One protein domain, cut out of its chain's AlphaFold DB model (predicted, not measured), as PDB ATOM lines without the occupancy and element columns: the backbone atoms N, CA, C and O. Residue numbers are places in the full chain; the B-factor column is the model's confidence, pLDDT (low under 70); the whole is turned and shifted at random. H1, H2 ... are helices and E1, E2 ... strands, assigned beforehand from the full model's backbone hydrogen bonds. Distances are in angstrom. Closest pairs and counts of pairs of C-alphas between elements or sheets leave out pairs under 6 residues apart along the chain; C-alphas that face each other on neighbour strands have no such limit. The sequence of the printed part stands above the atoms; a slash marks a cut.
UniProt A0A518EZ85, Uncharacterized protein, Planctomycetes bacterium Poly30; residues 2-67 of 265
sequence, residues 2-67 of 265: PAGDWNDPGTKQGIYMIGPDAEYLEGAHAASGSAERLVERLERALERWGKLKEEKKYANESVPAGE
ATOM      1  N   PRO A   2      28.874 -33.384 -47.791       50.31
ATOM      2  CA  PRO A   2      29.025 -34.128 -49.041       50.31
ATOM      3  C   PRO A   2      29.881 -33.335 -50.038       50.31
ATOM      4  O   PRO A   2      29.555 -32.202 -50.379       50.31
ATOM      5  N   ALA A   3      30.981 -33.928 -50.500       52.59
ATOM      6  CA  ALA A   3      32.013 -33.249 -51.290       52.59
ATOM      7  C   ALA A   3      31.581 -32.828 -52.717       52.59
ATOM      8  O   ALA A   3      32.306 -32.081 -53.366       52.59
ATOM      9  N   GLY A   4      30.426 -33.292 -53.211       56.53
ATOM     10  CA  GLY A   4      30.002 -33.091 -54.606       56.53
ATOM     11  C   GLY A   4      29.103 -31.878 -54.871       56.53
ATOM     12  O   GLY A   4      29.228 -31.256 -55.919       56.53
ATOM     13  N   ASP A   5      28.215 -31.510 -53.942       57.56
ATOM     14  CA  ASP A   5      27.114 -30.574 -54.245       57.56
ATOM     15  C   ASP A   5      27.422 -29.104 -53.920       57.56
ATOM     16  O   ASP A   5      26.821 -28.201 -54.499       57.56
ATOM     17  N   TRP A   6      28.357 -28.822 -53.003       57.09
ATOM     18  CA  TRP A   6      28.677 -27.431 -52.641       57.09
ATOM     19  C   TRP A   6      29.246 -26.642 -53.828       57.09
ATOM     20  O   TRP A   6      29.051 -25.431 -53.929       57.09
ATOM     21  N   ASN A   7      29.893 -27.337 -54.765       56.72
ATOM     22  CA  ASN A   7      30.490 -26.750 -55.959       56.72
ATOM     23  C   ASN A   7      29.526 -26.680 -57.154       56.72
ATOM     24  O   ASN A   7      29.946 -26.237 -58.219       56.72
ATOM     25  N   ASP A   8      28.255 -27.075 -56.991       60.31
ATOM     26  CA  ASP A   8      27.264 -27.011 -58.069       60.31
ATOM     27  C   ASP A   8      27.078 -25.536 -58.502       60.31
ATOM     28  O   ASP A   8      26.773 -24.683 -57.648       60.31
ATOM     29  N   PRO A   9      27.359 -25.179 -59.772       52.84
ATOM     30  CA  PRO A   9      27.260 -23.806 -60.247       52.84
ATOM     31  C   PRO A   9      25.805 -23.324 -60.216       52.84
ATOM     32  O   PRO A   9      24.902 -23.979 -60.723       52.84
ATOM     33  N   GLY A  10      25.569 -22.145 -59.638       60.03
ATOM     34  CA  GLY A  10      24.230 -21.566 -59.527       60.03
ATOM     35  C   GLY A  10      23.974 -20.890 -58.184       60.03
ATOM     36  O   GLY A  10      24.883 -20.700 -57.372       60.03
ATOM     37  N   THR A  11      22.718 -20.495 -57.957       61.22
ATOM     38  CA  THR A  11      22.305 -19.863 -56.700       61.22
ATOM     39  C   THR A  11      22.497 -20.815 -55.522       61.22
ATOM     40  O   THR A  11      22.114 -21.982 -55.577       61.22
ATOM     41  N   LYS A  12      23.063 -20.305 -54.425       67.62
ATOM     42  CA  LYS A  12      23.130 -21.026 -53.147       67.62
ATOM     43  C   LYS A  12      21.848 -20.860 -52.324       67.62
ATOM     44  O   LYS A  12      21.775 -21.339 -51.199       67.62
ATOM     45  N   GLN A  13      20.813 -20.224 -52.874       70.38
ATOM     46  CA  GLN A  13      19.471 -20.284 -52.298       70.38
ATOM     47  C   GLN A  13      18.975 -21.732 -52.341       70.38
ATOM     48  O   GLN A  13      19.085 -22.404 -53.367       70.38
ATOM     49  N   GLY A  14      18.465 -22.234 -51.223       79.06
ATOM     50  CA  GLY A  14      18.194 -23.656 -51.075       79.06
ATOM     51  C   GLY A  14      17.493 -23.999 -49.774       79.06
ATOM     52  O   GLY A  14      17.197 -23.125 -48.962       79.06
ATOM     53  N   ILE A  15      17.236 -25.289 -49.594       83.00
ATOM     54  CA  ILE A  15      16.682 -25.837 -48.359       83.00
ATOM     55  C   ILE A  15      17.847 -26.406 -47.560       83.00
ATOM     56  O   ILE A  15      18.579 -27.262 -48.058       83.00
ATOM     57  N   TYR A  16      18.008 -25.929 -46.332       86.50
ATOM     58  CA  TYR A  16      19.036 -26.379 -45.402       86.50
ATOM     59  C   TYR A  16      18.359 -27.046 -44.210       86.50
ATOM     60  O   TYR A  16      17.410 -26.504 -43.648       86.50
ATOM     61  N   MET A  17      18.829 -28.236 -43.858       90.19
ATOM     62  CA  MET A  17      18.352 -29.011 -42.720       90.19
ATOM     63  C   MET A  17      19.433 -28.944 -41.651       90.19
ATOM     64  O   MET A  17      20.555 -29.405 -41.873       90.19
ATOM     65  N   ILE A  18      19.102 -28.326 -40.523       90.69
ATOM     66  CA  ILE A  18      20.045 -27.973 -39.464       90.69
ATOM     67  C   ILE A  18      19.469 -28.443 -38.118       90.69
ATOM     68  O   ILE A  18      18.254 -28.400 -37.924       90.69
ATOM     69  N   GLY A  19      20.330 -28.927 -37.222       89.50
ATOM     70  CA  GLY A  19      20.000 -29.248 -35.834       89.50
ATOM     71  C   GLY A  19      19.792 -27.995 -34.967       89.50
ATOM     72  O   GLY A  19      20.077 -26.880 -35.408       89.50
ATOM     73  N   PRO A  20      19.287 -28.148 -33.732       86.44
ATOM     74  CA  PRO A  20      18.989 -27.020 -32.850       86.44
ATOM     75  C   PRO A  20      20.238 -26.229 -32.427       86.44
ATOM     76  O   PRO A  20      20.132 -25.020 -32.244       86.44
ATOM     77  N   ASP A  21      21.417 -26.860 -32.367       87.50
ATOM     78  CA  ASP A  21      22.687 -26.196 -32.038       87.50
ATOM     79  C   ASP A  21      23.523 -25.905 -33.299       87.50
ATOM     80  O   ASP A  21      24.756 -25.880 -33.276       87.50
ATOM     81  N   ALA A  22      22.840 -25.666 -34.422       87.88
ATOM     82  CA  ALA A  22      23.426 -25.367 -35.724       87.88
ATOM     83  C   ALA A  22      24.207 -26.526 -36.387       87.88
ATOM     84  O   ALA A  22      25.008 -26.292 -37.300       87.88
ATOM     85  N   GLU A  23      23.963 -27.788 -36.012       92.31
ATOM     86  CA  GLU A  23      24.562 -28.925 -36.713       92.31
ATOM     87  C   GLU A  23      24.051 -29.047 -38.140       92.31
ATOM     88  O   GLU A  23      22.854 -29.147 -38.395       92.31
ATOM     89  N   TYR A  24      24.965 -29.146 -39.096       90.81
ATOM     90  CA  TYR A  24      24.582 -29.423 -40.470       90.81
ATOM     91  C   TYR A  24      24.084 -30.869 -40.628       90.81
ATOM     92  O   TYR A  24      24.867 -31.815 -40.494       90.81
ATOM     93  N   LEU A  25      22.806 -31.043 -40.980       91.06
ATOM     94  CA  LEU A  25      22.228 -32.354 -41.281       91.06
ATOM     95  C   LEU A  25      22.312 -32.641 -42.777       91.06
ATOM     96  O   LEU A  25      22.930 -33.626 -43.160       91.06
ATOM     97  N   GLU A  26      21.745 -31.783 -43.624       89.75
ATOM     98  CA  GLU A  26      21.756 -31.898 -45.091       89.75
ATOM     99  C   GLU A  26      21.416 -30.547 -45.746       89.75
ATOM    100  O   GLU A  26      21.011 -29.586 -45.091       89.75
ATOM    101  N   GLY A  27      21.553 -30.462 -47.068       83.25
ATOM    102  CA  GLY A  27      21.162 -29.276 -47.825       83.25
ATOM    103  C   GLY A  27      20.926 -29.557 -49.304       83.25
ATOM    104  O   GLY A  27      21.462 -30.515 -49.863       83.25
ATOM    105  N   ALA A  28      20.125 -28.709 -49.943       76.75
ATOM    106  CA  ALA A  28      19.852 -28.739 -51.375       76.75
ATOM    107  C   ALA A  28      19.832 -27.311 -51.938       76.75
ATOM    108  O   ALA A  28      18.905 -26.547 -51.656       76.75
ATOM    109  N   HIS A  29      20.832 -26.953 -52.745       72.19
ATOM    110  CA  HIS A  29      20.814 -25.716 -53.530       72.19
ATOM    111  C   HIS A  29      19.778 -25.832 -54.662       72.19
ATOM    112  O   HIS A  29      19.597 -26.913 -55.218       72.19
ATOM    113  N   ALA A  30      19.078 -24.738 -54.982       62.78
ATOM    114  CA  ALA A  30      18.063 -24.673 -56.037       62.78
ATOM    115  C   ALA A  30      17.012 -25.806 -55.969       62.78
ATOM    116  O   ALA A  30      16.737 -26.489 -56.957       62.78
ATOM    117  N   ALA A  31      16.391 -25.992 -54.797       53.34
ATOM    118  CA  ALA A  31      15.399 -27.042 -54.514       53.34
ATOM    119  C   ALA A  31      14.124 -27.024 -55.399       53.34
ATOM    120  O   ALA A  31      13.196 -27.792 -55.163       53.34
ATOM    121  N   SER A  32      14.059 -26.180 -56.430       53.06
ATOM    122  CA  SER A  32      12.954 -26.101 -57.387       53.06
ATOM    123  C   SER A  32      13.023 -27.126 -58.529       53.06
ATOM    124  O   SER A  32      12.108 -27.155 -59.346       53.06
ATOM    125  N   GLY A  33      14.097 -27.918 -58.647       60.50
ATOM    126  CA  GLY A  33      14.319 -28.771 -59.826       60.50
ATOM    127  C   GLY A  33      13.738 -30.190 -59.764       60.50
ATOM    128  O   GLY A  33      13.329 -30.718 -60.793       60.50
ATOM    129  N   SER A  34      13.711 -30.829 -58.587       75.31
ATOM    130  CA  SER A  34      13.251 -32.220 -58.428       75.31
ATOM    131  C   SER A  34      12.750 -32.477 -57.007       75.31
ATOM    132  O   SER A  34      13.507 -32.360 -56.042       75.31
ATOM    133  N   ALA A  35      11.472 -32.847 -56.891       80.62
ATOM    134  CA  ALA A  35      10.868 -33.234 -55.620       80.62
ATOM    135  C   ALA A  35      11.488 -34.530 -55.073       80.62
ATOM    136  O   ALA A  35      11.759 -34.614 -53.880       80.62
ATOM    137  N   GLU A  36      11.786 -35.496 -55.943       83.56
ATOM    138  CA  GLU A  36      12.417 -36.771 -55.573       83.56
ATOM    139  C   GLU A  36      13.790 -36.542 -54.928       83.56
ATOM    140  O   GLU A  36      14.036 -37.000 -53.814       83.56
ATOM    141  N   ARG A  37      14.645 -35.709 -55.546       80.81
ATOM    142  CA  ARG A  37      15.963 -35.348 -54.988       80.81
ATOM    143  C   ARG A  37      15.847 -34.652 -53.626       80.81
ATOM    144  O   ARG A  37      16.752 -34.778 -52.799       80.81
ATOM    145  N   LEU A  38      14.779 -33.880 -53.400       84.25
ATOM    146  CA  LEU A  38      14.526 -33.238 -52.109       84.25
ATOM    147  C   LEU A  38      14.090 -34.259 -51.052       84.25
ATOM    148  O   LEU A  38      14.593 -34.205 -49.932       84.25
ATOM    149  N   VAL A  39      13.206 -35.197 -51.403       88.88
ATOM    150  CA  VAL A  39      12.757 -36.272 -50.504       88.88
ATOM    151  C   VAL A  39      13.939 -37.125 -50.049       88.88
ATOM    152  O   VAL A  39      14.156 -37.248 -48.848       88.88
ATOM    153  N   GLU A  40      14.784 -37.592 -50.971       88.88
ATOM    154  CA  GLU A  40      15.979 -38.380 -50.624       88.88
ATOM    155  C   GLU A  40      16.921 -37.640 -49.658       88.88
ATOM    156  O   GLU A  40      17.597 -38.240 -48.819       88.88
ATOM    157  N   ARG A  41      17.015 -36.310 -49.783       87.94
ATOM    158  CA  ARG A  41      17.824 -35.477 -48.880       87.94
ATOM    159  C   ARG A  41      17.188 -35.354 -47.508       87.94
ATOM    160  O   ARG A  41      17.904 -35.464 -46.519       87.94
ATOM    161  N   LEU A  42      15.873 -35.161 -47.447       91.19
ATOM    162  CA  LEU A  42      15.131 -35.132 -46.189       91.19
ATOM    163  C   LEU A  42      15.257 -36.464 -45.441       91.19
ATOM    164  O   LEU A  42      15.465 -36.455 -44.233       91.19
ATOM    165  N   GLU A  43      15.219 -37.595 -46.145       94.25
ATOM    166  CA  GLU A  43      15.418 -38.922 -45.550       94.25
ATOM    167  C   GLU A  43      16.819 -39.077 -44.943       94.25
ATOM    168  O   GLU A  43      16.954 -39.489 -43.790       94.25
ATOM    169  N   ARG A  44      17.873 -38.660 -45.661       92.50
ATOM    170  CA  ARG A  44      19.245 -38.652 -45.114       92.50
ATOM    171  C   ARG A  44      19.400 -37.700 -43.929       92.50
ATOM    172  O   ARG A  44      20.109 -38.020 -42.973       92.50
ATOM    173  N   ALA A  45      18.755 -36.534 -43.984       93.50
ATOM    174  CA  ALA A  45      18.733 -35.581 -42.880       93.50
ATOM    175  C   ALA A  45      18.073 -36.193 -41.640       93.50
ATOM    176  O   ALA A  45      18.589 -36.043 -40.537       93.50
ATOM    177  N   LEU A  46      16.965 -36.912 -41.836       94.62
ATOM    178  CA  LEU A  46      16.214 -37.576 -40.779       94.62
ATOM    179  C   LEU A  46      17.021 -38.709 -40.132       94.62
ATOM    180  O   LEU A  46      17.033 -38.820 -38.908       94.62
ATOM    181  N   GLU A  47      17.748 -39.505 -40.921       95.56
ATOM    182  CA  GLU A  47      18.647 -40.535 -40.386       95.56
ATOM    183  C   GLU A  47      19.762 -39.914 -39.526       95.56
ATOM    184  O   GLU A  47      20.028 -40.371 -38.411       95.56
ATOM    185  N   ARG A  48      20.401 -38.841 -40.018       94.25
ATOM    186  CA  ARG A  48      21.430 -38.109 -39.259       94.25
ATOM    187  C   ARG A  48      20.862 -37.486 -37.992       94.25
ATOM    188  O   ARG A  48      21.504 -37.560 -36.949       94.25
ATOM    189  N   TRP A  49      19.664 -36.914 -38.075       93.69
ATOM    190  CA  TRP A  49      18.963 -36.361 -36.925       93.69
ATOM    191  C   TRP A  49      18.699 -37.422 -35.858       93.69
ATOM    192  O   TRP A  49      18.955 -37.162 -34.688       93.69
ATOM    193  N   GLY A  50      18.254 -38.622 -36.247       93.12
ATOM    194  CA  GLY A  50      18.027 -39.727 -35.313       93.12
ATOM    195  C   GLY A  50      19.271 -40.052 -34.481       93.12
ATOM    196  O   GLY A  50      19.196 -40.077 -33.255       93.12
ATOM    197  N   LYS A  51      20.429 -40.193 -35.139       94.31
ATOM    198  CA  LYS A  51      21.719 -40.445 -34.469       94.31
ATOM    199  C   LYS A  51      22.131 -39.280 -33.568       94.31
ATOM    200  O   LYS A  51      22.427 -39.478 -32.393       94.31
ATOM    201  N   LEU A  52      22.083 -38.055 -34.096       93.25
ATOM    202  CA  LEU A  52      22.480 -36.854 -33.361       93.25
ATOM    203  C   LEU A  52      21.613 -36.636 -32.112       93.25
ATOM    204  O   LEU A  52      22.128 -36.289 -31.053       93.25
ATOM    205  N   LYS A  53      20.301 -36.876 -32.220       92.19
ATOM    206  CA  LYS A  53      19.350 -36.762 -31.113       92.19
ATOM    207  C   LYS A  53      19.718 -37.684 -29.953       92.19
ATOM    208  O   LYS A  53      19.655 -37.251 -28.804       92.19
ATOM    209  N   GLU A  54      20.095 -38.928 -30.242       92.50
ATOM    210  CA  GLU A  54      20.524 -39.897 -29.228       92.50
ATOM    211  C   GLU A  54      21.862 -39.496 -28.594       92.50
ATOM    212  O   GLU A  54      21.980 -39.464 -27.368       92.50
ATOM    213  N   GLU A  55      22.846 -39.124 -29.415       93.62
ATOM    214  CA  GLU A  55      24.188 -38.728 -28.969       93.62
ATOM    215  C   GLU A  55      24.167 -37.480 -28.076       93.62
ATOM    216  O   GLU A  55      24.809 -37.444 -27.023       93.62
ATOM    217  N   LYS A  56      23.413 -36.454 -28.484       91.50
ATOM    218  CA  LYS A  56      23.295 -35.168 -27.781       91.50
ATOM    219  C   LYS A  56      22.220 -35.167 -26.699       91.50
ATOM    220  O   LYS A  56      22.156 -34.227 -25.914       91.50
ATOM    221  N   LYS A  57      21.397 -36.220 -26.641       91.50
ATOM    222  CA  LYS A  57      20.239 -36.344 -25.743       91.50
ATOM    223  C   LYS A  57      19.281 -35.159 -25.865       91.50
ATOM    224  O   LYS A  57      18.820 -34.626 -24.855       91.50
ATOM    225  N   TYR A  58      18.983 -34.743 -27.096       89.00
ATOM    226  CA  TYR A  58      18.079 -33.619 -27.315       89.00
ATOM    227  C   TYR A  58      16.685 -33.902 -26.765       89.00
ATOM    228  O   TYR A  58      16.079 -34.944 -27.044       89.00
ATOM    229  N   ALA A  59      16.166 -32.934 -26.011       81.12
ATOM    230  CA  ALA A  59      14.797 -32.954 -25.537       81.12
ATOM    231  C   ALA A  59      13.836 -32.827 -26.727       81.12
ATOM    232  O   ALA A  59      14.084 -32.092 -27.682       81.12
ATOM    233  N   ASN A  60      12.724 -33.562 -26.685       77.81
ATOM    234  CA  ASN A  60      11.671 -33.456 -27.694       77.81
ATOM    235  C   ASN A  60      10.719 -32.306 -27.339       77.81
ATOM    236  O   ASN A  60       9.527 -32.522 -27.126       77.81
ATOM    237  N   GLU A  61      11.286 -31.115 -27.188       82.19
ATOM    238  CA  GLU A  61      10.568 -29.905 -26.813       82.19
ATOM    239  C   GLU A  61      10.117 -29.140 -28.054       82.19
ATOM    240  O   GLU A  61      10.697 -29.246 -29.137       82.19
ATOM    241  N   SER A  62       9.043 -28.373 -27.898       79.50
ATOM    242  CA  SER A  62       8.597 -27.460 -28.941       79.50
ATOM    243  C   SER A  62       9.671 -26.409 -29.201       79.50
ATOM    244  O   SER A  62      10.261 -25.881 -28.259       79.50
ATOM    245  N   VAL A  63       9.875 -26.055 -30.473       76.19
ATOM    246  CA  VAL A  63      10.675 -24.878 -30.831       76.19
ATOM    247  C   VAL A  63      10.095 -23.673 -30.084       76.19
ATOM    248  O   VAL A  63       8.884 -23.442 -30.195       76.19
ATOM    249  N   PRO A  64      10.906 -22.922 -29.317       78.69
ATOM    250  CA  PRO A  64      10.425 -21.747 -28.613       78.69
ATOM    251  C   PRO A  64       9.754 -20.781 -29.588       78.69
ATOM    252  O   PRO A  64      10.323 -20.424 -30.620       78.69
ATOM    253  N   ALA A  65       8.533 -20.366 -29.265       82.25
ATOM    254  CA  ALA A  65       7.900 -19.273 -29.979       82.25
ATOM    255  C   ALA A  65       8.580 -17.970 -29.540       82.25
ATOM    256  O   ALA A  65       8.588 -17.642 -28.355       82.25
ATOM    257  N   GLY A  66       9.160 -17.257 -30.498       76.69
ATOM    258  CA  GLY A  66       9.673 -15.907 -30.316       76.69
ATOM    259  C   GLY A  66       8.929 -14.938 -31.223       76.69
ATOM    260  O   GLY A  66       8.342 -15.339 -32.232       76.69
ATOM    261  N   GLU A  67       8.959 -13.659 -30.870       78.69
ATOM    262  CA  GLU A  67       8.545 -12.609 -31.794       78.69
ATOM    263  C   GLU A  67       9.531 -12.528 -32.966       78.69
ATOM    264  O   GLU A  67      10.687 -12.946 -32.867       78.69
TER     265      GLU A  67
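What this domain is: This is residues 2 to 67 of the 265 residues of an uncharacterized protein of Planctomycetes bacterium Poly30 (UniProt A0A518EZ85). What is the main picture? One long helix, H1, packs along a small two-stranded hairpin, E1 and E2, mostly on E2; unnamed stretches, residues 2 to 13 and 57 to 67, lie at the two ends. What is it made of? The 66 printed residues include E1, E2 and H1, in that order, with an antiparallel sheet E1 - E2: mixed, helices and strands. Is it compact? It is loose, with a radius of gyration of the C-alphas of 13.7 A and spans of 37 by 31 by 20 A.

How they stand to each other: How do E1, residues 14 to 18, and E2, residues 24 to 29, pair? They form an antiparallel hairpin at 176 degrees; N 17 and O 26 are within hydrogen-bond range at 2.8 A. Where is H1, residues 35 to 56? The closest C-alphas of E2 and H1, Leu 25 and Ala 45, are 5.0 A apart. Every O i to N i+4 pair in H1 is within hydrogen-bond range.

Where its parts are: Where does E1 begin? C-alpha 14 is at (18.194, -23.656, -51.075), and E1 is 12.5 A long; E2 is 14.1 A. Where does H1 end? After 30.5 A, at C-alpha 56, (23.295, -35.168, -27.781).

The domain as a whole: How far does it reach? The farthest C-alphas, Pro 9 and Ala 59, are 38.0 A apart. Are there cuts or long links? The printed part has no cut, and both links are tight. Where is confidence low? Residues 2 to 12 and 30 to 33 have pLDDT under 70.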